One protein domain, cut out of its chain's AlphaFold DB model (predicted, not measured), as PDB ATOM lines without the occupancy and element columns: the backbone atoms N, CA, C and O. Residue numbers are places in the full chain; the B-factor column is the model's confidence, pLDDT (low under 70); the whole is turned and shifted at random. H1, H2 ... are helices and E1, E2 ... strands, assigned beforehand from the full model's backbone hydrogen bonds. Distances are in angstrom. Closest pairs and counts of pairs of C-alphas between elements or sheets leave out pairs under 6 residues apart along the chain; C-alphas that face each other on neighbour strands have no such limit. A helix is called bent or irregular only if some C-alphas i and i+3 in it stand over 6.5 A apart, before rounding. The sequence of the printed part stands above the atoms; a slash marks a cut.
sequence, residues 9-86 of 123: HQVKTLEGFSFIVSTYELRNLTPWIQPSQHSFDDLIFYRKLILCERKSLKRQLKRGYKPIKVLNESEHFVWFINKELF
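This is residues 9 to 86 of the 123 residues of an uncharacterized protein of Bacillus cereus (UniProt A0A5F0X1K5). A small, strongly twisted sheet of three strands, E3, E5 and E4, runs through the middle, with helix H3 over one face. Away from H3, the two-stranded hairpin E1 and E2 packs beside E3 through the end of E1, and the short helices H1 and H2 are joined by a long loop, residues 28 to 39. The printed part has 78 residues, with three named helices and five named strands in the order E1 E2 H1 H2 E3 H3 E4 E5. Both sheets, E3 E5 E4 and E1 E2, are antiparallel, and the class is mixed, helices and strands. The whole is compact, with a radius of gyration of the C-alphas of 11.3 A and spans of 31 by 26 by 19 A.

The larger sheet has edge strands E3, residues 49 to 53, and E4, residues 65 to 71, and the inner strand E5, residues 74 to 82. E3 and E5 are antiparallel at 144 degrees, with N 50 and O 80 within hydrogen-bond range at 2.8 A. E4 and E5 form a hairpin at 148 degrees, with N 79 and O 69 at 2.7 A. H3, residues 54 to 62, is on this sheet at a height over the sheet of 8.6 A. It lies over E5 and is only just not over E4, with 6 of its C-alphas falling on E5 and 2 on E4; it runs along the strands, at 5 degrees to E5 on the local plane. The closest C-alphas of H3 and E5 are those of Arg 54 and Phe 77, 5.5 A. E3, H3 and E4 make a split strand-helix-strand unit, two strands running the same way with E5 between them, and its crossover is right-handed. H2, residues 40 to 45, is on the sheet but only grazes it with residues 40 to 44; its closest C-alphas with E3 are those of Leu 43 and Leu 49, 5.2 A. E1, residues 9 to 12, and E2, residues 18 to 22, form an antiparallel hairpin at 151 degrees, with N 11 and O 19 at 2.8 A. The C-alphas of Lys 12 and Leu 51, the closest of E1 and E3, are 7.3 A apart. H1, residues 23 to 27, is not on the larger sheet; it is close to H2 but not clearly touching, with the C-alphas of Leu 26 and Phe 40 7.2 A apart. E2 and H3 are apart. In H1 and H2 every O i to N i+4 pair is within hydrogen-bond range; in H3, 3 of 5 are.

E5 is the longest strand, 21.4 A from C-alpha 74 at (131.872, 8.465, 11.115) to C-alpha 82 at (146.598, 23.369, 6.547). E4 measures 16.1 A, E3 13.7 A and E2 13.3 A. H3 measures 14.1 A and is irregular: C-alphas 55 and 58 are 7.5 A apart, against about 5 A in a regular helix. E1 begins at C-alpha 9, (143.860, 5.361, 0.295). The short elements E1, H1 and H2 measure 9.9 A, 6.1 A and 8.5 A.

The C-alphas of Gln 37 and Lys 55 are the two farthest apart, 31.1 A. The printed part has no cut. The link from H1 to H2 is long, with 12 residues; the other links are tight. The mean pLDDT of the printed part is 91.6, and no printed residue is under 70.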
ATOM      1  N   HIS A   9     142.794   4.585  -0.318       88.81
ATOM      2  CA  HIS A   9     143.860   5.361   0.295       88.81
ATOM      3  C   HIS A   9     143.912   5.048   1.785       88.81
ATOM      4  O   HIS A   9     142.919   5.201   2.501       88.81
ATOM      5  N   GLN A  10     145.068   4.609   2.276       90.56
ATOM      6  CA  GLN A  10     145.244   4.386   3.705       90.56
ATOM      7  C   GLN A  10     145.560   5.708   4.407       90.56
ATOM      8  O   GLN A  10     146.542   6.378   4.092       90.56
ATOM      9  N   VAL A  11     144.763   6.054   5.414       92.25
ATOM     10  CA  VAL A  11     144.883   7.308   6.162       92.25
ATOM     11  C   VAL A  11     145.068   6.984   7.631       92.25
ATOM     12  O   VAL A  11     144.239   6.312   8.241       92.25
ATOM     13  N   LYS A  12     146.160   7.475   8.217       92.75
ATOM     14  CA  LYS A  12     146.406   7.356   9.656       92.75
ATOM     15  C   LYS A  12     146.037   8.653  10.354       92.75
ATOM     16  O   LYS A  12     146.498   9.722   9.955       92.75
ATOM     17  N   THR A  13     145.229   8.561  11.402       91.19
ATOM     18  CA  THR A  13     144.926   9.718  12.245       91.19
ATOM     19  C   THR A  13     146.088  10.024  13.180       91.19
ATOM     20  O   THR A  13     146.961   9.188  13.430       91.19
ATOM     21  N   LEU A  14     146.087  11.231  13.746       85.06
ATOM     22  CA  LEU A  14     147.078  11.610  14.758       85.06
ATOM     23  C   LEU A  14     146.900  10.841  16.073       85.06
ATOM     24  O   LEU A  14     147.842  10.737  16.855       85.06
ATOM     25  N   GLU A  15     145.700  10.322  16.313       86.31
ATOM     26  CA  GLU A  15     145.347   9.503  17.469       86.31
ATOM     27  C   GLU A  15     145.709   8.012  17.289       86.31
ATOM     28  O   GLU A  15     145.602   7.250  18.244       86.31
ATOM     29  N   GLY A  16     146.179   7.602  16.103       88.69
ATOM     30  CA  GLY A  16     146.664   6.242  15.832       88.69
ATOM     31  C   GLY A  16     145.661   5.310  15.146       88.69
ATOM     32  O   GLY A  16     145.983   4.147  14.900       88.69
ATOM     33  N   PHE A  17     144.473   5.799  14.786       90.19
ATOM     34  CA  PHE A  17     143.512   5.034  13.992       90.19
ATOM     35  C   PHE A  17     143.968   4.948  12.534       90.19
ATOM     36  O   PHE A  17     144.609   5.864  12.018       90.19
ATOM     37  N   SER A  18     143.634   3.850  11.862       92.00
ATOM     38  CA  SER A  18     143.903   3.661  10.435       92.00
ATOM     39  C   SER A  18     142.590   3.449   9.702       92.00
ATOM     40  O   SER A  18     141.825   2.559  10.061       92.00
ATOM     41  N   PHE A  19     142.358   4.255   8.675       91.50
ATOM     42  CA  PHE A  19     141.191   4.188   7.809       91.50
ATOM     43  C   PHE A  19     141.621   3.821   6.398       91.50
ATOM     44  O   PHE A  19     142.725   4.164   5.965       91.50
ATOM     45  N   ILE A  20     140.735   3.137   5.686       92.12
ATOM     46  CA  ILE A  20     140.840   2.941   4.246       92.12
ATOM     47  C   ILE A  20     139.746   3.805   3.638       92.12
ATOM     48  O   ILE A  20     138.572   3.606   3.918       92.12
ATOM     49  N   VAL A  21     140.147   4.798   2.859       91.81
ATOM     50  CA  VAL A  21     139.264   5.845   2.355       91.81
ATOM     51  C   VAL A  21     139.224   5.765   0.835       91.81
ATOM     52  O   VAL A  21     140.268   5.633   0.200       91.81
ATOM     53  N   SER A  22     138.041   5.844   0.232       91.44
ATOM     54  CA  SER A  22     137.921   5.819  -1.226       91.44
ATOM     55  C   SER A  22     138.345   7.138  -1.873       91.44
ATOM     56  O   SER A  22     138.263   8.214  -1.268       91.44
ATOM     57  N   THR A  23     138.752   7.089  -3.144       90.31
ATOM     58  CA  THR A  23     139.007   8.300  -3.935       90.31
ATOM     59  C   THR A  23     137.774   9.204  -3.990       90.31
ATOM     60  O   THR A  23     137.920  10.428  -3.997       90.31
ATOM     61  N   TYR A  24     136.560   8.640  -3.998       90.44
ATOM     62  CA  TYR A  24     135.321   9.415  -3.909       90.44
ATOM     63  C   TYR A  24     135.274  10.338  -2.678       90.44
ATOM     64  O   TYR A  24     134.958  11.523  -2.811       90.44
ATOM     65  N   GLU A  25     135.642   9.837  -1.496       90.81
ATOM     66  CA  GLU A  25     135.672  10.648  -0.274       90.81
ATOM     67  C   GLU A  25     136.681  11.797  -0.385       90.81
ATOM     68  O   GLU A  25     136.357  12.940  -0.063       90.81
ATOM     69  N   LEU A  26     137.872  11.532  -0.927       90.69
ATOM     70  CA  LEU A  26     138.896  12.564  -1.120       90.69
ATOM     71  C   LEU A  26     138.465  13.614  -2.153       90.69
ATOM     72  O   LEU A  26     138.645  14.812  -1.936       90.69
ATOM     73  N   ARG A  27     137.812  13.196  -3.245       90.19
ATOM     74  CA  ARG A  27     137.269  14.119  -4.254       90.19
ATOM     75  C   ARG A  27     136.249  15.086  -3.666       90.19
ATOM     76  O   ARG A  27     136.241  16.251  -4.062       90.19
ATOM     77  N   ASN A  28     135.460  14.654  -2.684       90.81
ATOM     78  CA  ASN A  28     134.521  15.530  -1.979       90.81
ATOM     79  C   ASN A  28     135.215  16.630  -1.153       90.81
ATOM     80  O   ASN A  28     134.568  17.613  -0.787       90.81
ATOM     81  N   LEU A  29     136.516  16.496  -0.869       91.75
ATOM     82  CA  LEU A  29     137.317  17.509  -0.177       91.75
ATOM     83  C   LEU A  29     137.901  18.556  -1.135       91.75
ATOM     84  O   LEU A  29     138.199  19.662  -0.694       91.75
ATOM     85  N   THR A  30     138.010  18.252  -2.435       91.12
ATOM     86  CA  THR A  30     138.599  19.139  -3.462       91.12
ATOM     87  C   THR A  30     138.102  20.588  -3.406       91.12
ATOM     88  O   THR A  30     138.943  21.480  -3.470       91.12
ATOM     89  N   PRO A  31     136.792  20.884  -3.236       90.44
ATOM     90  CA  PRO A  31     136.314  22.271  -3.212       90.44
ATOM     91  C   PRO A  31     136.938  23.132  -2.102       90.44
ATOM     92  O   PRO A  31     136.995  24.354  -2.217       90.44
ATOM     93  N   TRP A  32     137.415  22.495  -1.035       90.81
ATOM     94  CA  TRP A  32     137.966  23.128   0.161       90.81
ATOM     95  C   TRP A  32     139.488  23.240   0.153       90.81
ATOM     96  O   TRP A  32     140.083  23.742   1.108       90.81
ATOM     97  N   ILE A  33     140.127  22.739  -0.901       91.25
ATOM     98  CA  ILE A  33     141.576  22.716  -1.047       91.25
ATOM     99  C   ILE A  33     141.913  23.608  -2.234       91.25
ATOM    100  O   ILE A  33     141.349  23.460  -3.318       91.25
ATOM    101  N   GLN A  34     142.812  24.567  -2.030       87.50
ATOM    102  CA  GLN A  34     143.297  25.388  -3.131       87.50
ATOM    103  C   GLN A  34     143.949  24.496  -4.195       87.50
ATOM    104  O   GLN A  34     144.603  23.511  -3.834       87.50
ATOM    105  N   PRO A  35     143.812  24.829  -5.491       80.81
ATOM    106  CA  PRO A  35     144.503  24.106  -6.548       80.81
ATOM    107  C   PRO A  35     145.989  24.000  -6.209       80.81
ATOM    108  O   PRO A  35     146.680  25.005  -6.049       80.81
ATOM    109  N   SER A  36     146.470  22.773  -6.055       75.38
ATOM    110  CA  SER A  36     147.852  22.496  -5.686       75.38
ATOM    111  C   SER A  36     148.442  21.518  -6.688       75.38
ATOM    112  O   SER A  36     147.723  20.701  -7.258       75.38
ATOM    113  N   GLN A  37     149.756  21.578  -6.889       77.88
ATOM    114  CA  GLN A  37     150.463  20.585  -7.705       77.88
ATOM    115  C   GLN A  37     150.553  19.210  -7.013       77.88
ATOM    116  O   GLN A  37     151.031  18.256  -7.615       77.88
ATOM    117  N   HIS A  38     150.127  19.108  -5.751       84.50
ATOM    118  CA  HIS A  38     150.233  17.899  -4.946       84.50
ATOM    119  C   HIS A  38     149.012  16.994  -5.117       84.50
ATOM    120  O   HIS A  38     147.870  17.464  -5.130       84.50
ATOM    121  N   SER A  39     149.257  15.685  -5.185       88.69
ATOM    122  CA  SER A  39     148.197  14.677  -5.110       88.69
ATOM    123  C   SER A  39     147.610  14.592  -3.694       88.69
ATOM    124  O   SER A  39     148.205  15.073  -2.728       88.69
ATOM    125  N   PHE A  40     146.444  13.958  -3.529       88.62
ATOM    126  CA  PHE A  40     145.874  13.742  -2.191       88.62
ATOM    127  C   PHE A  40     146.794  12.922  -1.286       88.62
ATOM    128  O   PHE A  40     146.925  13.244  -0.105       88.62
ATOM    129  N   ASP A  41     147.458  11.908  -1.841       89.44
ATOM    130  CA  ASP A  41     148.409  11.084  -1.099       89.44
ATOM    131  C   ASP A  41     149.596  11.918  -0.610       89.44
ATOM    132  O   ASP A  41     149.990  11.792   0.549       89.44
ATOM    133  N   ASP A  42     150.091  12.856  -1.426       92.38
ATOM    134  CA  ASP A  42     151.118  13.812  -0.996       92.38
ATOM    135  C   ASP A  42     150.605  14.707   0.136       92.38
ATOM    136  O   ASP A  42     151.297  14.928   1.131       92.38
ATOM    137  N   LEU A  43     149.377  15.229   0.020       92.56
ATOM    138  CA  LEU A  43     148.789  16.075   1.060       92.56
ATOM    139  C   LEU A  43     148.672  15.326   2.394       92.56
ATOM    140  O   LEU A  43     148.954  15.914   3.441       92.56
ATOM    141  N   ILE A  44     148.297  14.047   2.365       92.19
ATOM    142  CA  ILE A  44     148.224  13.186   3.553       92.19
ATOM    143  C   ILE A  44     149.633  12.897   4.090       92.19
ATOM    144  O   ILE A  44     149.890  13.074   5.284       92.19
ATOM    145  N   PHE A  45     150.564  12.518   3.211       91.00
ATOM    146  CA  PHE A  45     151.943  12.175   3.562       91.00
ATOM    147  C   PHE A  45     152.672  13.342   4.240       91.00
ATOM    148  O   PHE A  45     153.241  13.183   5.323       91.00
ATOM    149  N   TYR A  46     152.573  14.547   3.671       92.69
ATOM    150  CA  TYR A  46     153.154  15.770   4.235       92.69
ATOM    151  C   TYR A  46     152.327  16.373   5.378       92.69
ATOM    152  O   TYR A  46     152.626  17.477   5.836       92.69
ATOM    153  N   ARG A  47     151.279  15.679   5.849       93.00
ATOM    154  CA  ARG A  47     150.359  16.143   6.901       93.00
ATOM    155  C   ARG A  47     149.746  17.511   6.604       93.00
ATOM    156  O   ARG A  47     149.406  18.259   7.519       93.00
ATOM    157  N   LYS A  48     149.602  17.850   5.326       94.19
ATOM    158  CA  LYS A  48     148.888  19.046   4.883       94.19
ATOM    159  C   LYS A  48     147.380  18.819   4.962       94.19
ATOM    160  O   LYS A  48     146.670  19.744   5.335       94.19
ATOM    161  N   LEU A  49     146.924  17.593   4.701       94.94
ATOM    162  CA  LEU A  49     145.574  17.093   4.953       94.94
ATOM    163  C   LEU A  49     145.649  16.023   6.050       94.94
ATOM    164  O   LEU A  49     146.424  15.078   5.937       94.94
ATOM    165  N   ILE A  50     144.874  16.170   7.123       95.44
ATOM    166  CA  ILE A  50     144.863  15.230   8.251       95.44
ATOM    167  C   ILE A  50     143.431  14.868   8.643       95.44
ATOM    168  O   ILE A  50     142.517  15.682   8.528       95.44
ATOM    169  N   LEU A  51     143.258  13.658   9.164       95.56
ATOM    170  CA  LEU A  51     142.022  13.200   9.786       95.56
ATOM    171  C   LEU A  51     142.240  13.128  11.300       95.56
ATOM    172  O   LEU A  51     143.229  12.551  11.760       95.56
ATOM    173  N   CYS A  52     141.357  13.744  12.081       94.94
ATOM    174  CA  CYS A  52     141.463  13.769  13.543       94.94
ATOM    175  C   CYS A  52     140.097  13.614  14.193       94.94
ATOM    176  O   CYS A  52     139.072  13.962  13.607       94.94
ATOM    177  N   GLU A  53     140.087  13.175  15.448       94.69
ATOM    178  CA  GLU A  53     138.857  13.184  16.232       94.69
ATOM    179  C   GLU A  53     138.327  14.614  16.433       94.69
ATOM    180  O   GLU A  53     139.080  15.562  16.683       94.69
ATOM    181  N   ARG A  54     137.002  14.769  16.432       92.50
ATOM    182  CA  ARG A  54     136.316  16.052  16.632       92.50
ATOM    183  C   ARG A  54     136.701  16.729  17.952       92.50
ATOM    184  O   ARG A  54     136.800  17.954  18.006       92.50
ATOM    185  N   LYS A  55     137.000  15.958  19.005       93.38
ATOM    186  CA  LYS A  55     137.483  16.488  20.299       93.38
ATOM    187  C   LYS A  55     138.816  17.247  20.177       93.38
ATOM    188  O   LYS A  55     139.085  18.159  20.959       93.38
ATOM    189  N   SER A  56     139.626  16.922  19.166       91.56
ATOM    190  CA  SER A  56     140.914  17.562  18.882       91.56
ATOM    191  C   SER A  56     140.781  18.912  18.157       91.56
ATOM    192  O   SER A  56     141.792  19.590  17.973       91.56
ATOM    193  N   LEU A  57     139.566  19.360  17.803       92.19
ATOM    194  CA  LEU A  57     139.302  20.589  17.038       92.19
ATOM    195  C   LEU A  57     140.080  21.809  17.555       92.19
ATOM    196  O   LEU A  57     140.849  22.420  16.814       92.19
ATOM    197  N   LYS A  58     139.945  22.134  18.848       93.12
ATOM    198  CA  LYS A  58     140.625  23.296  19.456       93.12
ATOM    199  C   LYS A  58     142.150  23.216  19.322       93.12
ATOM    200  O   LYS A  58     142.809  24.239  19.166       93.12
ATOM    201  N   ARG A  59     142.714  22.006  19.391       94.56
ATOM    202  CA  ARG A  59     144.157  21.766  19.262       94.56
ATOM    203  C   ARG A  59     144.620  21.965  17.821       94.56
ATOM    204  O   ARG A  59     145.649  22.601  17.620       94.56
ATOM    205  N   GLN A  60     143.867  21.462  16.843       94.62
ATOM    206  CA  GLN A  60     144.239  21.580  15.429       94.62
ATOM    207  C   GLN A  60     144.100  23.014  14.910       94.62
ATOM    208  O   GLN A  60     144.984  23.488  14.199       94.62
ATOM    209  N   LEU A  61     143.084  23.757  15.363       93.69
ATOM    210  CA  LEU A  61     142.950  25.186  15.052       93.69
ATOM    211  C   LEU A  61     144.180  25.992  15.504       93.69
ATOM    212  O   LEU A  61     144.703  26.801  14.742       93.69
ATOM    213  N   LYS A  62     144.699  25.725  16.713       94.75
ATOM    214  CA  LYS A  62     145.931  26.360  17.224       94.75
ATOM    215  C   LYS A  62     147.183  25.988  16.426       94.75
ATOM    216  O   LYS A  62     148.142  26.749  16.423       94.75
ATOM    217  N   ARG A  63     147.181  24.830  15.762       94.31
ATOM    218  CA  ARG A  63     148.280  24.342  14.914       94.31
ATOM    219  C   ARG A  63     148.197  24.840  13.470       94.31
ATOM    220  O   ARG A  63     148.969  24.385  12.637       94.31
ATOM    221  N   GLY A  64     147.270  25.750  13.168       95.06
ATOM    222  CA  GLY A  64     147.127  26.309  11.827       95.06
ATOM    223  C   GLY A  64     146.365  25.406  10.861       95.06
ATOM    224  O   GLY A  64     146.510  25.565   9.656       95.06
ATOM    225  N   TYR A  65     145.540  24.485  11.359       96.06
ATOM    226  CA  TYR A  65     144.632  23.704  10.521       96.06
ATOM    227  C   TYR A  65     143.220  24.292  10.520       96.06
ATOM    228  O   TYR A  65     142.784  24.916  11.490       96.06
ATOM    229  N   LYS A  66     142.481  24.051   9.440       95.19
ATOM    230  CA  LYS A  66     141.074  24.410   9.271       95.19
ATOM    231  C   LYS A  66     140.238  23.141   9.099       95.19
ATOM    232  O   LYS A  66     140.606  22.307   8.272       95.19
ATOM    233  N   PRO A  67     139.155  22.963   9.877       94.75
ATOM    234  CA  PRO A  67     138.219  21.870   9.651       94.75
ATOM    235  C   PRO A  67     137.504  22.093   8.318       94.75
ATOM    236  O   PRO A  67     137.135  23.223   7.997       94.75
ATOM    237  N   ILE A  68     137.310  21.017   7.569       93.81
ATOM    238  CA  ILE A  68     136.642  21.046   6.269       93.81
ATOM    239  C   ILE A  68     135.324  20.284   6.340       93.81
ATOM    240  O   ILE A  68     134.249  20.862   6.214       93.81
ATOM    241  N   LYS A  69     135.414  18.968   6.534       93.50
ATOM    242  CA  LYS A  69     134.284  18.053   6.432       93.50
ATOM    243  C   LYS A  69     134.486  16.895   7.389       93.50
ATOM    244  O   LYS A  69     135.605  16.540   7.738       93.50
ATOM    245  N   VAL A  70     133.388  16.326   7.831       94.69
ATOM    246  CA  VAL A  70     133.355  15.106   8.627       94.69
ATOM    247  C   VAL A  70     133.626  13.893   7.726       94.69
ATOM    248  O   VAL A  70     133.282  13.935   6.545       94.69
ATOM    249  N   LEU A  71     134.253  12.841   8.257       93.69
ATOM    250  CA  LEU A  71     134.407  11.570   7.542       93.69
ATOM    251  C   LEU A  71     133.021  10.972   7.261       93.69
ATOM    252  O   LEU A  71     132.229  10.833   8.191       93.69
ATOM    253  N   ASN A  72     132.729  10.577   6.020       90.75
ATOM    254  CA  ASN A  72     131.384  10.081   5.681       90.75
ATOM    255  C   ASN A  72     130.953   8.860   6.516       90.75
ATOM    256  O   ASN A  72     129.775   8.720   6.823       90.75
ATOM    257  N   GLU A  73     131.888   7.982   6.887       87.81
ATOM    258  CA  GLU A  73     131.589   6.775   7.672       87.81
ATOM    259  C   GLU A  73     131.415   7.046   9.173       87.81
ATOM    260  O   GLU A  73     130.873   6.210   9.894       87.81
ATOM    261  N   SER A  74     131.900   8.184   9.680       89.19
ATOM    262  CA  SER A  74     131.872   8.465  11.115       89.19
ATOM    263  C   SER A  74     131.899   9.949  11.433       89.19
ATOM    264  O   SER A  74     132.879  10.650  11.172       89.19
ATOM    265  N   GLU A  75     130.883  10.400  12.169       90.25
ATOM    266  CA  GLU A  75     130.804  11.787  12.621       90.25
ATOM    267  C   GLU A  75     131.828  12.190  13.687       90.25
ATOM    268  O   GLU A  75     131.997  13.370  14.024       90.25
ATOM    269  N   HIS A  76     132.533  11.204  14.235       92.88
ATOM    270  CA  HIS A  76     133.554  11.422  15.246       92.88
ATOM    271  C   HIS A  76     134.864  11.947  14.666       92.88
ATOM    272  O   HIS A  76     135.639  12.553  15.410       92.88
ATOM    273  N   PHE A  77     135.100  11.768  13.364       95.06
ATOM    274  CA  PHE A  77     136.334  12.173  12.703       95.06
ATOM    275  C   PHE A  77     136.086  13.307  11.716       95.06
ATOM    276  O   PHE A  77     135.094  13.338  10.993       95.06
ATOM    277  N   VAL A  78     137.003  14.266  11.701       95.31
ATOM    278  CA  VAL A  78     136.917  15.472  10.882       95.31
ATOM    279  C   VAL A  78     138.203  15.615  10.086       95.31
ATOM    280  O   VAL A  78     139.304  15.486  10.628       95.31
ATOM    281  N   TRP A  79     138.047  15.887   8.797       95.94
ATOM    282  CA  TRP A  79     139.105  16.284   7.888       95.94
ATOM    283  C   TRP A  79     139.529  17.719   8.158       95.94
ATOM    284  O   TRP A  79     138.706  18.635   8.248       95.94
ATOM    285  N   PHE A  80     140.834  17.911   8.237       95.69
ATOM    286  CA  PHE A  80     141.480  19.192   8.435       95.69
ATOM    287  C   PHE A  80     142.513  19.426   7.342       95.69
ATOM    288  O   PHE A  80     143.308  18.535   7.052       95.69
ATOM    289  N   ILE A  81     142.570  20.640   6.805       95.69
ATOM    290  CA  ILE A  81     143.644  21.076   5.905       95.69
ATOM    291  C   ILE A  81     144.483  22.154   6.577       95.69
ATOM    292  O   ILE A  81     143.986  22.922   7.403       95.69
ATOM    293  N   ASN A  82     145.761  22.227   6.228       94.94
ATOM    294  CA  ASN A  82     146.598  23.369   6.547       94.94
ATOM    295  C   ASN A  82     145.926  24.664   6.048       94.94
ATOM    296  O   ASN A  82     145.442  24.727   4.918       94.94
ATOM    297  N   LYS A  83     145.901  25.696   6.898       93.00
ATOM    298  CA  LYS A  83     145.271  26.994   6.630       93.00
ATOM    299  C   LYS A  83     145.762  27.642   5.332       93.00
ATOM    300  O   LYS A  83     144.971  28.321   4.693       93.00
ATOM    301  N   GLU A  84     147.018  27.432   4.945       91.62
ATOM    302  CA  GLU A  84     147.596  27.985   3.710       91.62
ATOM    303  C   GLU A  84     146.977  27.381   2.445       91.62
ATOM    304  O   GLU A  84     146.880  28.054   1.427       91.62
ATOM    305  N   LEU A  85     146.522  26.128   2.520       92.06
ATOM    306  CA  LEU A  85     145.880  25.418   1.412       92.06
ATOM    307  C   LEU A  85     144.356  25.413   1.512       92.06
ATOM    308  O   LEU A  85     143.689  24.816   0.670       92.06
ATOM    309  N   PHE A  86     143.792  26.041   2.543       91.75
ATOM    310  CA  PHE A  86     142.352  26.106   2.718       91.75
ATOM    311  C   PHE A  86     141.741  27.028   1.662       91.75
ATOM    312  O   PHE A  86     142.032  28.224   1.609       91.75
TER     313      PHE A  86